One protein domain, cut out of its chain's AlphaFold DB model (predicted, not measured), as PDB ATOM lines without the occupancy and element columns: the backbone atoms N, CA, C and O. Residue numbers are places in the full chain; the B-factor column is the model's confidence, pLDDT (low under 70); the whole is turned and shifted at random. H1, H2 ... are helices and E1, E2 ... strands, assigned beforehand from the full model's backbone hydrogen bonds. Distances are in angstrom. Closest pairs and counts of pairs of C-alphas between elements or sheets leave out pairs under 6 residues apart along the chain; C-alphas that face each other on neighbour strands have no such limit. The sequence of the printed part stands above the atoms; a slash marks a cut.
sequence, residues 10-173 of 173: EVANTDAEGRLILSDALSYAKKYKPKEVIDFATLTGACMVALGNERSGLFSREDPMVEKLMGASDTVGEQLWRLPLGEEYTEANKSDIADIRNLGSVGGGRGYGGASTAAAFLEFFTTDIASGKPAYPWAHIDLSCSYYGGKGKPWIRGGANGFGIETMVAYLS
ATOM      1  N   GLU A  10     158.639 109.634 114.960       97.50
ATOM      2  CA  GLU A  10     159.973 109.459 114.393       97.50
ATOM      3  C   GLU A  10     160.754 110.774 114.524       97.50
ATOM      4  O   GLU A  10     160.371 111.817 113.981       97.50
ATOM      5  N   VAL A  11     161.870 110.726 115.252       96.62
ATOM      6  CA  VAL A  11     162.763 111.876 115.434       96.62
ATOM      7  C   VAL A  11     163.848 111.816 114.362       96.62
ATOM      8  O   VAL A  11     164.889 111.197 114.553       96.62
ATOM      9  N   ALA A  12     163.583 112.455 113.223       94.06
ATOM     10  CA  ALA A  12     164.504 112.509 112.088       94.06
ATOM     11  C   ALA A  12     165.566 113.615 112.236       94.06
ATOM     12  O   ALA A  12     166.645 113.527 111.651       94.06
ATOM     13  N   ASN A  13     165.272 114.669 113.004       93.25
ATOM     14  CA  ASN A  13     166.233 115.716 113.356       93.25
ATOM     15  C   ASN A  13     166.016 116.170 114.803       93.25
ATOM     16  O   ASN A  13     164.907 116.556 115.168       93.25
ATOM     17  N   THR A  14     167.066 116.135 115.618       94.69
ATOM     18  CA  THR A  14     167.014 116.530 117.032       94.69
ATOM     19  C   THR A  14     166.976 118.039 117.243       94.69
ATOM     20  O   THR A  14     166.562 118.446 118.311       94.69
ATOM     21  N   ASP A  15     167.360 118.841 116.246       91.75
ATOM     22  CA  ASP A  15     167.238 120.316 116.235       91.75
ATOM     23  C   ASP A  15     165.805 120.786 115.893       91.75
ATOM     24  O   ASP A  15     165.504 121.964 115.742       91.75
ATOM     25  N   ALA A  16     164.897 119.829 115.685       93.56
ATOM     26  CA  ALA A  16     163.463 120.062 115.588       93.56
ATOM     27  C   ALA A  16     162.775 119.589 116.882       93.56
ATOM     28  O   ALA A  16     161.788 118.851 116.839       93.56
ATOM     29  N   GLU A  17     163.323 119.974 118.034       95.62
ATOM     30  CA  GLU A  17     162.882 119.588 119.377       95.62
ATOM     31  C   GLU A  17     161.728 120.435 119.909       95.62
ATOM     32  O   GLU A  17     160.868 119.904 120.611       95.62
ATOM     33  N   GLY A  18     161.650 121.721 119.543       95.56
ATOM     34  CA  GLY A  18     160.599 122.619 120.043       95.56
ATOM     35  C   GLY A  18     159.186 122.085 119.776       95.56
ATOM     36  O   GLY A  18     158.312 122.115 120.639       95.56
ATOM     37  N   ARG A  19     158.974 121.470 118.607       96.50
ATOM     38  CA  ARG A  19     157.688 120.841 118.265       96.50
ATOM     39  C   ARG A  19     157.405 119.566 119.065       96.50
ATOM     40  O   ARG A  19     156.245 119.238 119.277       96.50
ATOM     41  N   LEU A  20     158.439 118.859 119.527       96.94
ATOM     42  CA  LEU A  20     158.278 117.653 120.341       96.94
ATOM     43  C   LEU A  20     157.723 118.011 121.721       96.94
ATOM     44  O   LEU A  20     156.753 117.401 122.156       96.94
ATOM     45  N   ILE A  21     158.258 119.046 122.374       97.12
ATOM     46  CA  ILE A  21     157.725 119.488 123.673       97.12
ATOM     47  C   ILE A  21     156.315 120.083 123.538       97.12
ATOM     48  O   ILE A  21     155.454 119.841 124.384       97.12
ATOM     49  N   LEU A  22     156.044 120.808 122.447       97.94
ATOM     50  CA  LEU A  22     154.714 121.357 122.176       97.94
ATOM     51  C   LEU A  22     153.692 120.264 121.860       97.94
ATOM     52  O   LEU A  22     152.524 120.430 122.199       97.94
ATOM     53  N   SER A  23     154.111 119.135 121.276       97.00
ATOM     54  CA  SER A  23     153.217 117.998 121.031       97.00
ATOM     55  C   SER A  23     152.571 117.495 122.323       97.00
ATOM     56  O   SER A  23     151.363 117.245 122.352       97.00
ATOM     57  N   ASP A  24     153.340 117.430 123.414       97.00
ATOM     58  CA  ASP A  24     152.819 117.081 124.732       97.00
ATOM     59  C   ASP A  24     151.968 118.221 125.300       97.00
ATOM     60  O   ASP A  24     150.862 117.979 125.768       97.00
ATOM     61  N   ALA A  25     152.404 119.479 125.204       97.62
ATOM     62  CA  ALA A  25     151.633 120.613 125.721       97.62
ATOM     63  C   ALA A  25     150.237 120.751 125.073       97.62
ATOM     64  O   ALA A  25     149.242 120.934 125.779       97.62
ATOM     65  N   LEU A  26     150.146 120.616 123.746       97.75
ATOM     66  CA  LEU A  26     148.885 120.659 122.996       97.75
ATOM     67  C   LEU A  26     147.994 119.465 123.351       97.75
ATOM     68  O   LEU A  26     146.812 119.622 123.658       97.75
ATOM     69  N   SER A  27     148.577 118.271 123.430       96.31
ATOM     70  CA  SER A  27     147.854 117.082 123.885       96.31
ATOM     71  C   SER A  27     147.312 117.258 125.312       96.31
ATOM     72  O   SER A  27     146.160 116.933 125.601       96.31
ATOM     73  N   TYR A  28     148.105 117.856 126.203       96.31
ATOM     74  CA  TYR A  28     147.715 118.157 127.576       96.31
ATOM     75  C   TYR A  28     146.578 119.172 127.648       96.31
ATOM     76  O   TYR A  28     145.707 119.044 128.511       96.31
ATOM     77  N   ALA A  29     146.553 120.158 126.748       97.00
ATOM     78  CA  ALA A  29     145.531 121.199 126.720       97.00
ATOM     79  C   ALA A  29     144.111 120.624 126.559       97.00
ATOM     80  O   ALA A  29     143.163 121.150 127.150       97.00
ATOM     81  N   LYS A  30     143.959 119.493 125.856       94.94
ATOM     82  CA  LYS A  30     142.664 118.829 125.610       94.94
ATOM     83  C   LYS A  30     141.875 118.538 126.881       94.94
ATOM     84  O   LYS A  30     140.652 118.672 126.893       94.94
ATOM     85  N   LYS A  31     142.552 118.197 127.983       94.62
ATOM     86  CA  LYS A  31     141.887 117.870 129.257       94.62
ATOM     87  C   LYS A  31     141.075 119.043 129.827       94.62
ATOM     88  O   LYS A  31     140.166 118.821 130.622       94.62
ATOM     89  N   TYR A  32     141.406 120.277 129.437       96.44
ATOM     90  CA  TYR A  32     140.705 121.483 129.874       96.44
ATOM     91  C   TYR A  32     139.462 121.792 129.036       96.44
ATOM     92  O   TYR A  32     138.697 122.670 129.425       96.44
ATOM     93  N   LYS A  33     139.247 121.085 127.914       95.44
ATOM     94  CA  LYS A  33     138.177 121.365 126.942       95.44
ATOM     95  C   LYS A  33     138.106 122.867 126.601       95.44
ATOM     96  O   LYS A  33     137.064 123.494 126.813       95.44
ATOM     97  N   PRO A  34     139.235 123.469 126.180       97.00
ATOM     98  CA  PRO A  34     139.327 124.908 125.992       97.00
ATOM     99  C   PRO A  34     138.408 125.372 124.861       97.00
ATOM    100  O   PRO A  34     138.141 124.628 123.919       97.00
ATOM    101  N   LYS A  35     137.945 126.625 124.948       96.38
ATOM    102  CA  LYS A  35     137.196 127.250 123.848       96.38
ATOM    103  C   LYS A  35     138.075 127.454 122.619       96.38
ATOM    104  O   LYS A  35     137.588 127.284 121.514       96.38
ATOM    105  N   GLU A  36     139.333 127.823 122.837       97.25
ATOM    106  CA  GLU A  36     140.347 128.092 121.820       97.25
ATOM    107  C   GLU A  36     141.730 127.832 122.438       97.25
ATOM    108  O   GLU A  36     141.908 128.010 123.649       97.25
ATOM    109  N   VAL A  37     142.706 127.432 121.624       98.44
ATOM    110  CA  VAL A  37     144.114 127.291 122.025       98.44
ATOM    111  C   VAL A  37     144.996 128.065 121.060       98.44
ATOM    112  O   VAL A  37     144.940 127.850 119.853       98.44
ATOM    113  N   ILE A  38     145.837 128.938 121.608       98.50
ATOM    114  CA  ILE A  38     146.846 129.682 120.857       98.50
ATOM    115  C   ILE A  38     148.201 129.316 121.444       98.50
ATOM    116  O   ILE A  38     148.407 129.481 122.649       98.50
ATOM    117  N   ASP A  39     149.113 128.820 120.615       98.31
ATOM    118  CA  ASP A  39     150.496 128.585 121.017       98.31
ATOM    119  C   ASP A  39     151.473 129.479 120.247       98.31
ATOM    120  O   ASP A  39     151.219 129.910 119.121       98.31
ATOM    121  N   PHE A  40     152.593 129.774 120.903       97.94
ATOM    122  CA  PHE A  40     153.650 130.636 120.402       97.94
ATOM    123  C   PHE A  40     154.976 129.906 120.515       97.94
ATOM    124  O   PHE A  40     155.302 129.374 121.580       97.94
ATOM    125  N   ALA A  41     155.777 129.939 119.455       97.69
ATOM    126  CA  ALA A  41     157.135 129.423 119.523       97.69
ATOM    127  C   ALA A  41     158.051 130.096 118.509       97.69
ATOM    128  O   ALA A  41     157.648 130.406 117.394       97.69
ATOM    129  N   THR A  42     159.317 130.272 118.879       95.75
ATOM    130  CA  THR A  42     160.406 130.569 117.940       95.75
ATOM    131  C   THR A  42     160.794 129.274 117.225       95.75
ATOM    132  O   THR A  42     161.840 128.692 117.510       95.75
ATOM    133  N   LEU A  43     159.881 128.744 116.406       93.62
ATOM    134  CA  LEU A  43     159.872 127.327 116.051       93.62
ATOM    135  C   LEU A  43     160.738 127.015 114.838       93.62
ATOM    136  O   LEU A  43     161.345 125.942 114.783       93.62
ATOM    137  N   THR A  44     160.761 127.900 113.839       95.38
ATOM    138  CA  THR A  44     161.473 127.613 112.593       95.38
ATOM    139  C   THR A  44     162.263 128.801 112.058       95.38
ATOM    140  O   THR A  44     161.780 129.925 111.954       95.38
ATOM    141  N   GLY A  45     163.476 128.522 111.571       94.12
ATOM    142  CA  GLY A  45     164.185 129.462 110.699       94.12
ATOM    143  C   GLY A  45     163.478 129.660 109.350       94.12
ATOM    144  O   GLY A  45     163.660 130.686 108.702       94.12
ATOM    145  N   ALA A  46     162.638 128.710 108.927       95.44
ATOM    146  CA  ALA A  46     161.895 128.789 107.672       95.44
ATOM    147  C   ALA A  46     160.867 129.932 107.666       95.44
ATOM    148  O   ALA A  46     160.720 130.601 106.645       95.44
ATOM    149  N   CYS A  47     160.194 130.191 108.793       96.75
ATOM    150  CA  CYS A  47     159.271 131.319 108.904       96.75
ATOM    151  C   CYS A  47     160.019 132.659 108.784       96.75
ATOM    152  O   CYS A  47     159.585 133.545 108.046       96.75
ATOM    153  N   MET A  48     161.208 132.756 109.387       94.88
ATOM    154  CA  MET A  48     162.079 133.928 109.262       94.88
ATOM    155  C   MET A  48     162.597 134.122 107.830       94.88
ATOM    156  O   MET A  48     162.668 135.247 107.349       94.88
ATOM    157  N   VAL A  49     162.919 133.044 107.110       95.19
ATOM    158  CA  VAL A  49     163.282 133.129 105.684       95.19
ATOM    159  C   VAL A  49     162.112 133.646 104.839       95.19
ATOM    160  O   VAL A  49     162.334 134.407 103.900       95.19
ATOM    161  N   ALA A  50     160.876 133.261 105.165       95.69
ATOM    162  CA  ALA A  50     159.689 133.655 104.410       95.69
ATOM    163  C   ALA A  50     159.242 135.103 104.681       95.69
ATOM    164  O   ALA A  50     158.872 135.812 103.746       95.69
ATOM    165  N   LEU A  51     159.249 135.533 105.946       96.44
ATOM    166  CA  LEU A  51     158.641 136.798 106.387       96.44
ATOM    167  C   LEU A  51     159.655 137.831 106.904       96.44
ATOM    168  O   LEU A  51     159.289 138.971 107.206       96.44
ATOM    169  N   GLY A  52     160.930 137.454 107.017       92.19
ATOM    170  CA  GLY A  52     161.940 138.249 107.705       92.19
ATOM    171  C   GLY A  52     161.607 138.440 109.187       92.19
ATOM    172  O   GLY A  52     160.877 137.657 109.789       92.19
ATOM    173  N   ASN A  53     162.101 139.539 109.762       88.00
ATOM    174  CA  ASN A  53     161.795 139.943 111.144       88.00
ATOM    175  C   ASN A  53     160.686 141.012 111.195       88.00
ATOM    176  O   ASN A  53     160.564 141.765 112.165       88.00
ATOM    177  N   GLU A  54     159.892 141.119 110.131       88.81
ATOM    178  CA  GLU A  54     158.844 142.133 110.008       88.81
ATOM    179  C   GLU A  54     157.485 141.620 110.480       88.81
ATOM    180  O   GLU A  54     156.730 142.384 111.075       88.81
ATOM    181  N   ARG A  55     157.195 140.331 110.270       95.00
ATOM    182  CA  ARG A  55     155.932 139.692 110.659       95.00
ATOM    183  C   ARG A  55     156.184 138.327 111.290       95.00
ATOM    184  O   ARG A  55     157.152 137.663 110.928       95.00
ATOM    185  N   SER A  56     155.301 137.895 112.187       97.50
ATOM    186  CA  SER A  56     155.259 136.496 112.643       97.50
ATOM    187  C   SER A  56     154.247 135.688 111.832       97.50
ATOM    188  O   SER A  56     153.232 136.222 111.378       97.50
ATOM    189  N   GLY A  57     154.535 134.403 111.633       98.31
ATOM    190  CA  GLY A  57     153.683 133.507 110.858       98.31
ATOM    191  C   GLY A  57     152.509 133.009 111.689       98.31
ATOM    192  O   GLY A  57     152.717 132.478 112.771       98.31
ATOM    193  N   LEU A  58     151.291 133.155 111.178       98.69
ATOM    194  CA  LEU A  58     150.062 132.645 111.780       98.69
ATOM    195  C   LEU A  58     149.557 131.436 110.988       98.69
ATOM    196  O   LEU A  58     149.350 131.526 109.775       98.69
ATOM    197  N   PHE A  59     149.302 130.332 111.680       98.69
ATOM    198  CA  PHE A  59     148.762 129.098 111.116       98.69
ATOM    199  C   PHE A  59     147.491 128.698 111.856       98.69
ATOM    200  O   PHE A  59     147.486 128.603 113.078       98.69
ATOM    201  N   SER A  60     146.418 128.447 111.111       97.94
ATOM    202  CA  SER A  60     145.176 127.880 111.636       97.94
ATOM    203  C   SER A  60     144.264 127.458 110.481       97.94
ATOM    204  O   SER A  60     144.290 128.071 109.402       97.94
ATOM    205  N   ARG A  61     143.439 126.431 110.722       95.19
ATOM    206  CA  ARG A  61     142.313 126.053 109.852       95.19
ATOM    207  C   ARG A  61     141.017 126.803 110.179       95.19
ATOM    208  O   ARG A  61     140.062 126.712 109.419       95.19
ATOM    209  N   GLU A  62     140.993 127.569 111.265       96.06
ATOM    210  CA  GLU A  62     139.807 128.267 111.755       96.06
ATOM    211  C   GLU A  62     139.800 129.719 111.257       96.06
ATOM    212  O   GLU A  62     140.340 130.618 111.904       96.06
ATOM    213  N   ASP A  63     139.189 129.964 110.094       96.94
ATOM    214  CA  ASP A  63     139.145 131.298 109.468       96.94
ATOM    215  C   ASP A  63     138.666 132.419 110.417       96.94
ATOM    216  O   ASP A  63     139.348 133.443 110.493       96.94
ATOM    217  N   PRO A  64     137.594 132.245 111.223       97.06
ATOM    218  CA  PRO A  64     137.162 133.288 112.158       97.06
ATOM    219  C   PRO A  64     138.219 133.629 113.220       97.06
ATOM    220  O   PRO A  64     138.363 134.784 113.622       97.06
ATOM    221  N   MET A  65     138.980 132.627 113.671       97.12
ATOM    222  CA  MET A  65     140.055 132.807 114.648       97.12
ATOM    223  C   MET A  65     141.226 133.573 114.028       97.12
ATOM    224  O   MET A  65     141.786 134.468 114.660       97.12
ATOM    225  N   VAL A  66     141.555 133.269 112.768       98.25
ATOM    226  CA  VAL A  66     142.579 133.985 111.998       98.25
ATOM    227  C   VAL A  66     142.210 135.450 111.827       98.25
ATOM    228  O   VAL A  66     143.033 136.316 112.114       98.25
ATOM    229  N   GLU A  67     140.984 135.738 111.390       98.12
ATOM    230  CA  GLU A  67     140.513 137.110 111.184       98.12
ATOM    231  C   GLU A  67     140.572 137.919 112.481       98.12
ATOM    232  O   GLU A  67     141.084 139.042 112.495       98.12
ATOM    233  N   LYS A  68     140.122 137.330 113.595       98.12
ATOM    234  CA  LYS A  68     140.152 137.983 114.904       98.12
ATOM    235  C   LYS A  68     141.584 138.232 115.395       98.12
ATOM    236  O   LYS A  68     141.871 139.320 115.892       98.12
ATOM    237  N   LEU A  69     142.487 137.260 115.239       98.38
ATOM    238  CA  LEU A  69     143.901 137.407 115.606       98.38
ATOM    239  C   LEU A  69     144.598 138.471 114.763       98.38
ATOM    240  O   LEU A  69     145.274 139.334 115.317       98.38
ATOM    241  N   MET A  70     144.410 138.438 113.443       98.12
ATOM    242  CA  MET A  70     144.986 139.434 112.543       98.12
ATOM    243  C   MET A  70     144.473 140.837 112.873       98.12
ATOM    244  O   MET A  70     145.286 141.744 113.037       98.12
ATOM    245  N   GLY A  71     143.160 140.992 113.078       98.06
ATOM    246  CA  GLY A  71     142.560 142.265 113.473       98.06
ATOM    247  C   GLY A  71     143.139 142.807 114.780       98.06
ATOM    248  O   GLY A  71     143.564 143.957 114.827       98.06
ATOM    249  N   ALA A  72     143.229 141.975 115.824       98.19
ATOM    250  CA  ALA A  72     143.850 142.366 117.092       98.19
ATOM    251  C   ALA A  72     145.312 142.800 116.894       98.19
ATOM    252  O   ALA A  72     145.717 143.859 117.376       98.19
ATOM    253  N   SER A  73     146.074 142.023 116.125       97.38
ATOM    254  CA  SER A  73     147.492 142.270 115.851       97.38
ATOM    255  C   SER A  73     147.726 143.591 115.106       97.38
ATOM    256  O   SER A  73     148.638 144.353 115.436       97.38
ATOM    257  N   ASP A  74     146.830 143.928 114.173       96.44
ATOM    258  CA  ASP A  74     146.878 145.174 113.414       96.44
ATOM    259  C   ASP A  74     146.602 146.397 114.304       96.44
ATOM    260  O   ASP A  74     147.224 147.442 114.109       96.44
ATOM    261  N   THR A  75     145.727 146.282 115.314       97.31
ATOM    262  CA  THR A  75     145.421 147.408 116.223       97.31
ATOM    263  C   THR A  75     146.581 147.811 117.130       97.31
ATOM    264  O   THR A  75     146.657 148.973 117.531       97.31
ATOM    265  N   VAL A  76     147.487 146.879 117.437       95.25
ATOM    266  CA  VAL A  76     148.633 147.104 118.336       95.25
ATOM    267  C   VAL A  76     149.964 147.216 117.583       95.25
ATOM    268  O   VAL A  76     150.986 147.575 118.155       95.25
ATOM    269  N   GLY A  77     149.967 146.957 116.272       92.44
ATOM    270  CA  GLY A  77     151.164 147.040 115.432       92.44
ATOM    271  C   GLY A  77     152.086 145.818 115.512       92.44
ATOM    272  O   GLY A  77     153.188 145.844 114.959       92.44
ATOM    273  N   GLU A  78     151.640 144.730 116.138       94.25
ATOM    274  CA  GLU A  78     152.343 143.446 116.186       94.25
ATOM    275  C   GLU A  78     151.968 142.595 114.966       94.25
ATOM    276  O   GLU A  78     151.180 141.664 115.038       94.25
ATOM    277  N   GLN A  79     152.532 142.915 113.806       93.94
ATOM    278  CA  GLN A  79     152.054 142.368 112.534       93.94
ATOM    279  C   GLN A  79     152.155 140.835 112.424       93.94
ATOM    280  O   GLN A  79     153.247 140.257 112.391       93.94
ATOM    281  N   LEU A  80     151.003 140.185 112.253       97.75
ATOM    282  CA  LEU A  80     150.909 138.787 111.841       97.75
ATOM    283  C   LEU A  80     150.799 138.662 110.313       97.75
ATOM    284  O   LEU A  80     150.459 139.607 109.593       97.75
ATOM    285  N   TRP A  81     151.107 137.472 109.803       98.06
ATOM    286  CA  TRP A  81     150.805 137.079 108.431       98.06
ATOM    287  C   TRP A  81     150.338 135.633 108.381       98.06
ATOM    288  O   TRP A  81     151.041 134.741 108.859       98.06
ATOM    289  N   ARG A  82     149.173 135.380 107.778       98.38
ATOM    290  CA  ARG A  82     148.674 134.012 107.622       98.38
ATOM    291  C   ARG A  82     149.528 133.250 106.607       98.38
ATOM    292  O   ARG A  82     149.636 133.658 105.450       98.38
ATOM    293  N   LEU A  83     150.101 132.130 107.034       98.31
ATOM    294  CA  LEU A  83     150.827 131.189 106.184       98.31
ATOM    295  C   LEU A  83     149.972 129.935 105.910       98.31
ATOM    296  O   LEU A  83     149.050 129.635 106.674       98.31
ATOM    297  N   PRO A  84     150.219 129.214 104.799       96.94
ATOM    298  CA  PRO A  84     149.359 128.109 104.384       96.94
ATOM    299  C   PRO A  84     149.511 126.876 105.289       96.94
ATOM    300  O   PRO A  84     150.619 126.536 105.708       96.94
ATOM    301  N   LEU A  85     148.388 126.186 105.525       96.50
ATOM    302  CA  LEU A  85     148.277 124.924 106.272       96.50
ATOM    303  C   LEU A  85     147.364 123.924 105.524       96.50
ATOM    304  O   LEU A  85     146.354 123.434 106.033       96.50
ATOM    305  N   GLY A  86     147.701 123.679 104.258       94.50
ATOM    306  CA  GLY A  86     147.057 122.676 103.409       94.50
ATOM    307  C   GLY A  86     147.415 121.224 103.758       94.50
ATOM    308  O   GLY A  86     148.273 120.941 104.602       94.50
ATOM    309  N   GLU A  87     146.734 120.285 103.102       94.50
ATOM    310  CA  GLU A  87     146.937 118.841 103.286       94.50
ATOM    311  C   GLU A  87     148.344 118.397 102.870       94.50
ATOM    312  O   GLU A  87     148.925 117.515 103.501       94.50
ATOM    313  N   GLU A  88     148.949 119.061 101.881       95.00
ATOM    314  CA  GLU A  88     150.294 118.763 101.386       95.00
ATOM    315  C   GLU A  88     151.368 118.839 102.481       95.00
ATOM    316  O   GLU A  88     152.357 118.104 102.437       95.00
ATOM    317  N   TYR A  89     151.165 119.686 103.495       95.75
ATOM    318  CA  TYR A  89     152.081 119.792 104.631       95.75
ATOM    319  C   TYR A  89     151.848 118.684 105.655       95.75
ATOM    320  O   TYR A  89     152.807 118.212 106.252       95.75
ATOM    321  N   THR A  90     150.601 118.234 105.829       94.12
ATOM    322  CA  THR A  90     150.276 117.089 106.696       94.12
ATOM    323  C   THR A  90     150.878 115.808 106.119       94.12
ATOM    324  O   THR A  90     151.555 115.055 106.818       94.12
ATOM    325  N   GLU A  91     150.706 115.601 104.814       94.44
ATOM    326  CA  GLU A  91     151.257 114.461 104.079       94.44
ATOM    327  C   GLU A  91     152.788 114.416 104.138       94.44
ATOM    328  O   GLU A  91     153.381 113.348 104.298       94.44
ATOM    329  N   ALA A  92     153.437 115.580 104.098       94.75
ATOM    330  CA  ALA A  92     154.887 115.689 104.208       94.75
ATOM    331  C   ALA A  92     155.451 115.203 105.557       94.75
ATOM    332  O   ALA A  92     156.657 114.967 105.658       94.75
ATOM    333  N   ASN A  93     154.613 115.047 106.586       94.81
ATOM    334  CA  ASN A  93     154.994 114.565 107.913       94.81
ATOM    335  C   ASN A  93     154.688 113.075 108.149       94.81
ATOM    336  O   ASN A  93     154.870 112.604 109.274       94.81
ATOM    337  N   LYS A  94     154.275 112.307 107.134       94.50
ATOM    338  CA  LYS A  94     154.093 110.850 107.268       94.50
ATOM    339  C   LYS A  94     155.409 110.128 107.564       94.50
ATOM    340  O   LYS A  94     156.456 110.485 107.026       94.50
ATOM    341  N   SER A  95     155.347 109.113 108.422       94.88
ATOM    342  CA  SER A  95     156.479 108.259 108.795       94.88
ATOM    343  C   SER A  95     156.188 106.803 108.434       94.88
ATOM    344  O   SER A  95     155.040 106.370 108.482       94.88
ATOM    345  N   ASP A  96     157.237 106.051 108.096       94.75
ATOM    346  CA  ASP A  96     157.151 104.610 107.816       94.75
ATOM    347  C   ASP A  96     157.234 103.753 109.093       94.75
ATOM    348  O   ASP A  96     156.921 102.564 109.072       94.75
ATOM    349  N   ILE A  97     157.694 104.339 110.206       95.88
ATOM    350  CA  ILE A  97     158.010 103.622 111.454       95.88
ATOM    351  C   ILE A  97     157.292 104.183 112.689       95.88
ATOM    352  O   ILE A  97     157.477 103.670 113.793       95.88
ATOM    353  N   ALA A  98     156.513 105.250 112.522       97.06
ATOM    354  CA  ALA A  98     155.779 105.941 113.574       97.06
ATOM    355  C   ALA A  98     154.504 106.582 113.000       97.06
ATOM    356  O   ALA A  98     154.320 106.630 111.786       97.06
ATOM    357  N   ASP A  99     153.645 107.129 113.859       95.75
ATOM    358  CA  ASP A  99     152.419 107.811 113.422       95.75
ATOM    359  C   ASP A  99     152.725 109.116 112.665       95.75
ATOM    360  O   ASP A  99     151.966 109.532 111.790       95.75
ATOM    361  N   ILE A 100     153.841 109.770 112.999       96.62
ATOM    362  CA  ILE A 100     154.294 111.015 112.373       96.62
ATOM    363  C   ILE A 100     155.820 111.166 112.494       96.62
ATOM    364  O   ILE A 100     156.432 110.688 113.450       96.62
ATOM    365  N   ARG A 101     156.462 111.870 111.554       96.00
ATOM    366  CA  ARG A 101     157.876 112.287 111.652       96.00
ATOM    367  C   ARG A 101     158.005 113.771 111.962       96.00
ATOM    368  O   ARG A 101     157.285 114.611 111.416       96.00
ATOM    369  N   ASN A 102     158.987 114.118 112.790       95.25
ATOM    370  CA  ASN A 102     159.183 115.497 113.244       95.25
ATOM    371  C   ASN A 102     159.796 116.435 112.190       95.25
ATOM    372  O   ASN A 102     159.877 117.638 112.420       95.25
ATOM    373  N   LEU A 103     160.190 115.923 111.024       93.25
ATOM    374  CA  LEU A 103     160.764 116.724 109.945       93.25
ATOM    375  C   LEU A 103     160.110 116.377 108.608       93.25
ATOM    376  O   LEU A 103     160.481 115.373 108.000       93.25
ATOM    377  N   GLY A 104     159.186 117.217 108.147       92.00
ATOM    378  CA  GLY A 104     158.552 117.093 106.833       92.00
ATOM    379  C   GLY A 104     159.182 117.998 105.775       92.00
ATOM    380  O   GLY A 104     159.867 118.971 106.099       92.00
ATOM    381  N   SER A 105     158.946 117.679 104.502       92.06
ATOM    382  CA  SER A 105     159.380 118.503 103.371       92.06
ATOM    383  C   SER A 105     158.449 118.353 102.172       92.06
ATOM    384  O   SER A 105     158.109 117.233 101.799       92.06
ATOM    385  N   VAL A 106     158.069 119.467 101.547       90.81
ATOM    386  CA  VAL A 106     157.176 119.485 100.374       90.81
ATOM    387  C   VAL A 106     157.982 119.671  99.084       90.81
ATOM    388  O   VAL A 106     158.987 120.377  99.063       90.81
ATOM    389  N   GLY A 107     157.549 119.063  97.976       82.00
ATOM    390  CA  GLY A 107     158.105 119.359  96.647       82.00
ATOM    391  C   GLY A 107     159.507 118.794  96.374       82.00
ATOM    392  O   GLY A 107     160.235 119.337  95.549       82.00
ATOM    393  N   GLY A 108     159.908 117.720  97.062       71.31
ATOM    394  CA  GLY A 108     161.112 116.935  96.743       71.31
ATOM    395  C   GLY A 108     162.463 117.551  97.142       71.31
ATOM    396  O   GLY A 108     163.466 116.842  97.151       71.31
ATOM    397  N   GLY A 109     162.514 118.834  97.515       71.69
ATOM    398  CA  GLY A 109     163.684 119.450  98.155       71.69
ATOM    399  C   GLY A 109     163.746 119.128  99.648       71.69
ATOM    400  O   GLY A 109     162.732 118.771 100.238       71.69
ATOM    401  N   ARG A 110     164.915 119.253 100.291       76.25
ATOM    402  CA  ARG A 110     165.056 119.099 101.754       76.25
ATOM    403  C   ARG A 110     164.728 120.422 102.456       76.25
ATOM    404  O   ARG A 110     165.368 121.428 102.175       76.25
ATOM    405  N   GLY A 111     163.790 120.401 103.403       76.12
ATOM    406  CA  GLY A 111     163.432 121.556 104.242       76.12
ATOM    407  C   GLY A 111     162.471 122.561 103.597       76.12
ATOM    408  O   GLY A 111     162.251 123.639 104.147       76.12
ATOM    409  N   TYR A 112     161.891 122.235 102.443       92.50
ATOM    410  CA  TYR A 112     160.942 123.107 101.753       92.50
ATOM    411  C   TYR A 112     159.589 123.101 102.462       92.50
ATOM    412  O   TYR A 112     159.085 122.051 102.864       92.50
ATOM    413  N   GLY A 113     159.010 124.293 102.629       94.88
ATOM    414  CA  GLY A 113     157.774 124.472 103.393       94.88
ATOM    415  C   GLY A 113     157.948 124.271 104.902       94.88
ATOM    416  O   GLY A 113     156.971 123.986 105.581       94.88
ATOM    417  N   GLY A 114     159.170 124.405 105.435       96.00
ATOM    418  CA  GLY A 114     159.508 124.032 106.813       96.00
ATOM    419  C   GLY A 114     158.634 124.649 107.915       96.00
ATOM    420  O   GLY A 114     158.401 123.988 108.922       96.00
ATOM    421  N   ALA A 115     158.130 125.874 107.727       97.25
ATOM    422  CA  ALA A 115     157.212 126.509 108.677       97.25
ATOM    423  C   ALA A 115     155.828 125.836 108.647       97.25
ATOM    424  O   ALA A 115     155.319 125.402 109.677       97.25
ATOM    425  N   SER A 116     155.268 125.635 107.452       97.94
ATOM    426  CA  SER A 116     153.985 124.953 107.265       97.94
ATOM    427  C   SER A 116     154.022 123.475 107.667       97.94
ATOM    428  O   SER A 116     153.072 122.999 108.279       97.94
ATOM    429  N   THR A 117     155.112 122.741 107.404       97.44
ATOM    430  CA  THR A 117     155.256 121.345 107.872       97.44
ATOM    431  C   THR A 117     155.488 121.258 109.383       97.44
ATOM    432  O   THR A 117     155.110 120.277 110.019       97.44
ATOM    433  N   ALA A 118     156.082 122.282 110.005       97.81
ATOM    434  CA  ALA A 118     156.151 122.369 111.463       97.81
ATOM    435  C   ALA A 118     154.772 122.616 112.081       97.81
ATOM    436  O   ALA A 118     154.400 121.925 113.026       97.81
ATOM    437  N   ALA A 119     153.997 123.543 111.517       98.31
ATOM    438  CA  ALA A 119     152.632 123.799 111.953       98.31
ATOM    439  C   ALA A 119     151.733 122.565 111.747       98.31
ATOM    440  O   ALA A 119     151.029 122.170 112.669       98.31
ATOM    441  N   ALA A 120     151.823 121.879 110.604       97.44
ATOM    442  CA  ALA A 120     151.079 120.637 110.357       97.44
ATOM    443  C   ALA A 120     151.454 119.519 111.344       97.44
ATOM    444  O   ALA A 120     150.589 118.770 111.801       97.44
ATOM    445  N   PHE A 121     152.731 119.437 111.737       97.62
ATOM    446  CA  PHE A 121     153.151 118.539 112.809       97.62
ATOM    447  C   PHE A 121     152.458 118.864 114.138       97.62
ATOM    448  O   PHE A 121     152.002 117.946 114.811       97.62
ATOM    449  N   LEU A 122     152.371 120.139 114.528       98.19
ATOM    450  CA  LEU A 122     151.692 120.544 115.766       98.19
ATOM    451  C   LEU A 122     150.188 120.265 115.709       98.19
ATOM    452  O   LEU A 122     149.626 119.725 116.662       98.19
ATOM    453  N   GLU A 123     149.560 120.559 114.571       97.12
ATOM    454  CA  GLU A 123     148.133 120.350 114.343       97.12
ATOM    455  C   GLU A 123     147.710 118.902 114.613       97.12
ATOM    456  O   GLU A 123     146.680 118.660 115.243       97.12
ATOM    457  N   PHE A 124     148.539 117.933 114.215       96.12
ATOM    458  CA  PHE A 124     148.297 116.511 114.455       96.12
ATOM    459  C   PHE A 124     148.043 116.178 115.938       96.12
ATOM    460  O   PHE A 124     147.319 115.227 116.258       96.12
ATOM    461  N   PHE A 125     148.604 116.962 116.864       97.06
ATOM    462  CA  PHE A 125     148.418 116.797 118.308       97.06
ATOM    463  C   PHE A 125     147.231 117.577 118.873       97.06
ATOM    464  O   PHE A 125     146.881 117.374 120.031       97.06
ATOM    465  N   THR A 126     146.557 118.394 118.066       96.31
ATOM    466  CA  THR A 126     145.317 119.100 118.435       96.31
ATOM    467  C   THR A 126     144.057 118.289 118.121       96.31
ATOM    468  O   THR A 126     142.978 118.590 118.621       96.31
ATOM    469  N   THR A 127     144.193 117.205 117.353       91.69
ATOM    470  CA  THR A 127     143.102 116.291 116.985       91.69
ATOM    471  C   THR A 127     142.824 115.266 118.087       91.69
ATOM    472  O   THR A 127     143.749 114.683 118.666       91.69
ATOM    473  N   ASP A 128     141.548 115.012 118.365       88.62
ATOM    474  CA  ASP A 128     141.095 113.946 119.255       88.62
ATOM    475  C   ASP A 128     141.279 112.564 118.605       88.62
ATOM    476  O   ASP A 128     140.902 112.338 117.454       88.62
ATOM    477  N   ILE A 129     141.865 111.628 119.354       80.38
ATOM    478  CA  ILE A 129     142.245 110.302 118.840       80.38
ATOM    479  C   ILE A 129     141.017 109.443 118.527       80.38
ATOM    480  O   ILE A 129     141.029 108.701 117.548       80.38
ATOM    481  N   ALA A 130     139.962 109.530 119.341       82.25
ATOM    482  CA  ALA A 130     138.793 108.667 119.203       82.25
ATOM    483  C   ALA A 130     137.884 109.097 118.043       82.25
ATOM    484  O   ALA A 130     137.316 108.258 117.347       82.25
ATOM    485  N   SER A 131     137.730 110.405 117.845       87.94
ATOM    486  CA  SER A 131     136.828 110.977 116.844       87.94
ATOM    487  C   SER A 131     137.514 111.374 115.540       87.94
ATOM    488  O   SER A 131     136.822 111.554 114.538       87.94
ATOM    489  N   GLY A 132     138.841 111.548 115.541       86.06
ATOM    490  CA  GLY A 132     139.593 112.067 114.397       86.06
ATOM    491  C   GLY A 132     139.278 113.531 114.062       86.06
ATOM    492  O   GLY A 132     139.643 114.000 112.987       86.06
ATOM    493  N   LYS A 133     138.585 114.252 114.951       90.69
ATOM    494  CA  LYS A 133     138.194 115.659 114.771       90.69
ATOM    495  C   LYS A 133     139.080 116.588 115.605       90.69
ATOM    496  O   LYS A 133     139.627 116.137 116.614       90.69
ATOM    497  N   PRO A 134     139.208 117.877 115.236       93.62
ATOM    498  CA  PRO A 134     139.857 118.864 116.094       93.62
ATOM    499  C   PRO A 134     139.263 118.829 117.509       93.62
ATOM    500  O   PRO A 134     138.041 118.845 117.668       93.62
ATOM    501  N   ALA A 135     140.112 118.744 118.536       95.50
ATOM    502  CA  ALA A 135     139.661 118.723 119.930       95.50
ATOM    503  C   ALA A 135     139.232 120.117 120.419       95.50
ATOM    504  O   ALA A 135     138.438 120.234 121.352       95.50
ATOM    505  N   TYR A 136     139.774 121.163 119.793       96.69
ATOM    506  CA  TYR A 136     139.481 122.573 120.030       96.69
ATOM    507  C   TYR A 136     139.905 123.404 118.800       96.69
ATOM    508  O   TYR A 136     140.783 122.963 118.053       96.69
ATOM    509  N   PRO A 137     139.338 124.608 118.600       96.94
ATOM    510  CA  PRO A 137     139.889 125.615 117.694       96.94
ATOM    511  C   PRO A 137     141.327 125.965 118.079       96.94
ATOM    512  O   PRO A 137     141.614 126.218 119.253       96.94
ATOM    513  N   TRP A 138     142.230 125.966 117.104       98.31
ATOM    514  CA  TRP A 138     143.663 126.107 117.347       98.31
ATOM    515  C   TRP A 138     144.321 127.096 116.391       98.31
ATOM    516  O   TRP A 138     144.030 127.094 115.193       98.31
ATOM    517  N   ALA A 139     145.252 127.892 116.913       98.56
ATOM    518  CA  ALA A 139     146.172 128.693 116.121       98.56
ATOM    519  C   ALA A 139     147.606 128.590 116.654       98.56
ATOM    520  O   ALA A 139     147.838 128.632 117.862       98.56
ATOM    521  N   HIS A 140     148.561 128.527 115.735       98.69
ATOM    522  CA  HIS A 140     149.988 128.580 116.026       98.69
ATOM    523  C   HIS A 140     150.602 129.863 115.476       98.69
ATOM    524  O   HIS A 140     150.348 130.236 114.325       98.69
ATOM    525  N   ILE A 141     151.427 130.518 116.291       98.56
ATOM    526  CA  ILE A 141     152.185 131.708 115.913       98.56
ATOM    527  C   ILE A 141     153.688 131.388 115.964       98.56
ATOM    528  O   ILE A 141     154.276 131.255 117.042       98.56
ATOM    529  N   ASP A 142     154.316 131.295 114.786       98.12
ATOM    530  CA  ASP A 142     155.766 131.115 114.630       98.12
ATOM    531  C   ASP A 142     156.467 132.485 114.684       98.12
ATOM    532  O   ASP A 142     156.352 133.329 113.783       98.12
ATOM    533  N   LEU A 143     157.169 132.717 115.791       96.38
ATOM    534  CA  LEU A 143     157.652 134.014 116.257       96.38
ATOM    535  C   LEU A 143     158.923 134.500 115.539       96.38
ATOM    536  O   LEU A 143     159.984 134.655 116.151       96.38
ATOM    537  N   SER A 144     158.809 134.818 114.250       90.19
ATOM    538  CA  SER A 144     159.934 135.320 113.440       90.19
ATOM    539  C   SER A 144     160.386 136.733 113.815       90.19
ATOM    540  O   SER A 144     161.568 137.052 113.717       90.19
ATOM    541  N   CYS A 145     159.480 137.587 114.298       86.38
ATOM    542  CA  CYS A 145     159.802 138.973 114.653       86.38
ATOM    543  C   CYS A 145     160.056 139.196 116.152       86.38
ATOM    544  O   CYS A 145     160.183 140.343 116.566       86.38
ATOM    545  N   SER A 146     160.174 138.141 116.966       87.88
ATOM    546  CA  SER A 146     160.343 138.241 118.432       87.88
ATOM    547  C   SER A 146     161.722 138.738 118.901       87.88
ATOM    548  O   SER A 146     161.927 139.014 120.089       87.88
ATOM    549  N   TYR A 147     162.679 138.872 117.977       90.56
ATOM    550  CA  TYR A 147     164.036 139.325 118.260       90.56
ATOM    551  C   TYR A 147     164.562 140.263 117.172       90.56
ATOM    552  O   TYR A 147     164.539 139.946 115.980       90.56
ATOM    553  N   TYR A 148     165.127 141.398 117.591       86.94
ATOM    554  CA  TYR A 148     165.849 142.307 116.704       86.94
ATOM    555  C   TYR A 148     167.342 142.332 117.024       86.94
ATOM    556  O   TYR A 148     167.752 142.679 118.128       86.94
ATOM    557  N   GLY A 149     168.177 142.013 116.034       84.31
ATOM    558  CA  GLY A 149     169.628 142.137 116.159       84.31
ATOM    559  C   GLY A 149     170.114 143.594 116.175       84.31
ATOM    560  O   GLY A 149     169.426 144.519 115.738       84.31
ATOM    561  N   GLY A 150     171.348 143.804 116.641       87.69
ATOM    562  CA  GLY A 150     172.022 145.103 116.573       87.69
ATOM    563  C   GLY A 150     171.328 146.195 117.393       87.69
ATOM    564  O   GLY A 150     171.101 146.031 118.588       87.69
ATOM    565  N   LYS A 151     171.029 147.340 116.761       86.38
ATOM    566  CA  LYS A 151     170.420 148.504 117.435       86.38
ATOM    567  C   LYS A 151     168.898 148.398 117.619       86.38
ATOM    568  O   LYS A 151     168.350 149.201 118.368       86.38
ATOM    569  N   GLY A 152     168.233 147.428 116.988       88.81
ATOM    570  CA  GLY A 152     166.770 147.349 116.951       88.81
ATOM    571  C   GLY A 152     166.144 148.224 115.859       88.81
ATOM    572  O   GLY A 152     166.780 148.505 114.842       88.81
ATOM    573  N   LYS A 153     164.896 148.652 116.076       85.62
ATOM    574  CA  LYS A 153     164.142 149.571 115.204       85.62
ATOM    575  C   LYS A 153     164.006 150.954 115.868       85.62
ATOM    576  O   LYS A 153     164.273 151.080 117.061       85.62
ATOM    577  N   PRO A 154     163.565 152.010 115.155       90.00
ATOM    578  CA  PRO A 154     163.432 153.348 115.746       90.00
ATOM    579  C   PRO A 154     162.561 153.420 117.012       90.00
ATOM    580  O   PRO A 154     162.776 154.292 117.846       90.00
ATOM    581  N   TRP A 155     161.605 152.500 117.166       87.06
ATOM    582  CA  TRP A 155     160.670 152.438 118.294       87.06
ATOM    583  C   TRP A 155     160.973 151.325 119.308       87.06
ATOM    584  O   TRP A 155     160.304 151.250 120.333       87.06
ATOM    585  N   ILE A 156     161.968 150.462 119.062       89.12
ATOM    586  CA  ILE A 156     162.299 149.360 119.973       89.12
ATOM    587  C   ILE A 156     163.782 149.005 119.933       89.12
ATOM    588  O   ILE A 156     164.396 148.920 118.872       89.12
ATOM    589  N   ARG A 157     164.373 148.786 121.109       90.12
ATOM    590  CA  ARG A 157     165.792 148.428 121.233       90.12
ATOM    591  C   ARG A 157     166.061 147.038 120.653       90.12
ATOM    592  O   ARG A 157     165.163 146.208 120.553       90.12
ATOM    593  N   GLY A 158     167.320 146.790 120.294       92.50
ATOM    594  CA  GLY A 158     167.780 145.444 119.961       92.50
ATOM    595  C   GLY A 158     167.626 144.490 121.149       92.50
ATOM    596  O   GLY A 158     167.747 144.906 122.304       92.50
ATOM    597  N   GLY A 159     167.371 143.220 120.851       92.88
ATOM    598  CA  GLY A 159     167.060 142.174 121.818       92.88
ATOM    599  C   GLY A 159     165.678 141.558 121.599       92.88
ATOM    600  O   GLY A 159     165.028 141.782 120.576       92.88
ATOM    601  N   ALA A 160     165.253 140.759 122.580       93.19
ATOM    602  CA  ALA A 160     163.896 140.232 122.645       93.19
ATOM    603  C   ALA A 160     162.904 141.373 122.908       93.19
ATOM    604  O   ALA A 160     163.168 142.246 123.737       93.19
ATOM    605  N   ASN A 161     161.772 141.359 122.208       91.06
ATOM    606  CA  ASN A 161     160.804 142.459 122.229       91.06
ATOM    607  C   ASN A 161     159.453 142.122 122.871       91.06
ATOM    608  O   ASN A 161     158.643 143.024 123.046       91.06
ATOM    609  N   GLY A 162     159.211 140.860 123.237       92.56
ATOM    610  CA  GLY A 162     157.936 140.444 123.824       92.56
ATOM    611  C   GLY A 162     156.773 140.389 122.830       92.56
ATOM    612  O   GLY A 162     155.629 140.451 123.270       92.56
ATOM    613  N   PHE A 163     157.056 140.267 121.525       94.62
ATOM    614  CA  PHE A 163     156.032 140.172 120.483       94.62
ATOM    615  C   PHE A 163     154.955 139.132 120.821       94.62
ATOM    616  O   PHE A 163     155.260 137.990 121.171       94.62
ATOM    617  N   GLY A 164     153.698 139.528 120.650       94.94
ATOM    618  CA  GLY A 164     152.498 138.730 120.867       94.94
ATOM    619  C   GLY A 164     151.768 139.103 122.154       94.94
ATOM    620  O   GLY A 164     150.581 138.804 122.277       94.94
ATOM    621  N   ILE A 165     152.429 139.769 123.110       95.88
ATOM    622  CA  ILE A 165     151.803 140.150 124.384       95.88
ATOM    623  C   ILE A 165     150.675 141.160 124.146       95.88
ATOM    624  O   ILE A 165     149.567 140.955 124.644       95.88
ATOM    625  N   GLU A 166     150.919 142.221 123.372       95.94
ATOM    626  CA  GLU A 166     149.898 143.246 123.113       95.94
ATOM    627  C   GLU A 166     148.757 142.689 122.254       95.94
ATOM    628  O   GLU A 166     147.588 142.953 122.539       95.94
ATOM    629  N   THR A 167     149.074 141.828 121.280       97.56
ATOM    630  CA  THR A 167     148.076 141.130 120.458       97.56
ATOM    631  C   THR A 167     147.154 140.288 121.326       97.56
ATOM    632  O   THR A 167     145.943 140.319 121.132       97.56
ATOM    633  N   MET A 168     147.690 139.553 122.307       97.88
ATOM    634  CA  MET A 168     146.865 138.743 123.209       97.88
ATOM    635  C   MET A 168     145.993 139.596 124.128       97.88
ATOM    636  O   MET A 168     144.836 139.243 124.353       97.88
ATOM    637  N   VAL A 169     146.497 140.731 124.622       97.88
ATOM    638  CA  VAL A 169     145.679 141.675 125.401       97.88
ATOM    639  C   VAL A 169     144.518 142.206 124.555       97.88
ATOM    640  O   VAL A 169     143.374 142.176 125.010       97.88
ATOM    641  N   ALA A 170     144.781 142.621 123.312       97.75
ATOM    642  CA  ALA A 170     143.749 143.098 122.393       97.75
ATOM    643  C   ALA A 170     142.756 141.993 121.984       97.75
ATOM    644  O   ALA A 170     141.558 142.239 121.909       97.75
ATOM    645  N   TYR A 171     143.228 140.761 121.767       97.69
ATOM    646  CA  TYR A 171     142.404 139.617 121.361       97.69
ATOM    647  C   TYR A 171     141.404 139.157 122.437       97.69
ATOM    648  O   TYR A 171     140.326 138.637 122.117       97.69
ATOM    649  N   LEU A 172     141.791 139.296 123.709       96.00
ATOM    650  CA  LEU A 172     141.009 138.872 124.873       96.00
ATOM    651  C   LEU A 172     140.075 139.960 125.423       96.00
ATOM    652  O   LEU A 172     139.260 139.647 126.294       96.00
ATOM    653  N   SER A 173     140.214 141.201 124.949       91.31
ATOM    654  CA  SER A 173     139.362 142.340 125.320       91.31
ATOM    655  C   SER A 173     138.003 142.282 124.622       91.31
ATOM    656  O   SER A 173     137.008 142.665 125.275       91.31
TER     657      SER A 173
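This is residues 10 to 173 of the 173 residues of the protein "CYTOSOL_AP domain-containing protein" of Candidatus Magasanikbacteria bacterium CG11_big_fil_rev_8_21_14_0_20_43_7 (UniProt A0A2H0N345). A twisted sheet of four strands, E1, E4, E2 and E3, is the core, between H1, H5 and H2 on one face and H3 on the other, with H6 packed on H3. The hairpin of E5 and E6 lies away from this core at one end, and the long loops 92 to 113 and 124 to 137 lie toward the other. The printed part has 164 residues, with six named helices and six named strands in the order H1 E1 H2 E2 H3 E3 H4 H5 E4 E5 E6 H6; the class is mixed, helices and strands. The larger sheet runs E1 E4 E2 E3 and is mixed; the smaller, E5 and E6, is antiparallel. The whole is compact, with a radius of gyration of the C-alphas of 15.9 A and spans of 50 by 36 by 24 A.

H1, residues 18 to 32, runs 22.2 A from C-alpha 18 at (160.599, 122.619, 120.043). E1 is residues 37 to 41, 13.4 A, H2 45 to 51 and E2 56 to 59. H3, residues 63 to 76, is 20.5 A long; E3 is 80 to 82 and H4 87 to 91. H5, residues 114 to 123, is 14.1 A long, and E4, 138 to 142, 13.4 A. E5 is 147 to 153, E6 156 to 160, and H6, 165 to 172, ends with C-alpha 172 at (141.009, 138.872, 124.873).

The sheet E1 E4 E2 E3 and its helices make three layers, helices on both faces of a sheet, with H1, H2 and H5 on one face and H3 on the other. E1 and E4 are parallel, with N 39 and O 139 3.0 A apart; E4 and E2 are antiparallel, with N 59 and O 140 at 2.8 A. E2 and E3 are parallel, with N 58 and O 81 at 2.8 A; E2, H3 and E3 form a strand-helix-strand unit, two parallel neighbour strands with a helix between, its crossover right-handed. H5, the hub, is over E4 and E2 at a height over the sheet of 9.4 A. It touches H1 at a shallow tilt of 28 degrees, the same way, C-alphas of Ser 23 and Leu 122 closest at 6.0 A. It also touches H2, C-alphas of Cys 47 and Ala 115 closest at 5.2 A, and H4, C-alphas of Tyr 89 and Thr 117 closest at 4.8 A. On the opposite face H3 touches H6 at a steep tilt of 52 degrees, opposite ways, C-alphas of Ser 73 and Thr 167 closest at 4.8 A. In the hairpin of E5 and E6, N 159 and O 148 are 2.8 A apart, within hydrogen-bond range. In H2, H4, H5 and H6 every O i to N i+4 pair is within hydrogen-bond range; in H1 7 of 11 are, in H3 9 of 10.

The two C-alphas farthest apart, of Ala 130 and Pro 154, are 51.1 A apart. The printed part has no cut. The links H4 to H5 and H5 to E4 are long. The mean pLDDT of the printed part is 94.3, and no printed residue is under 70.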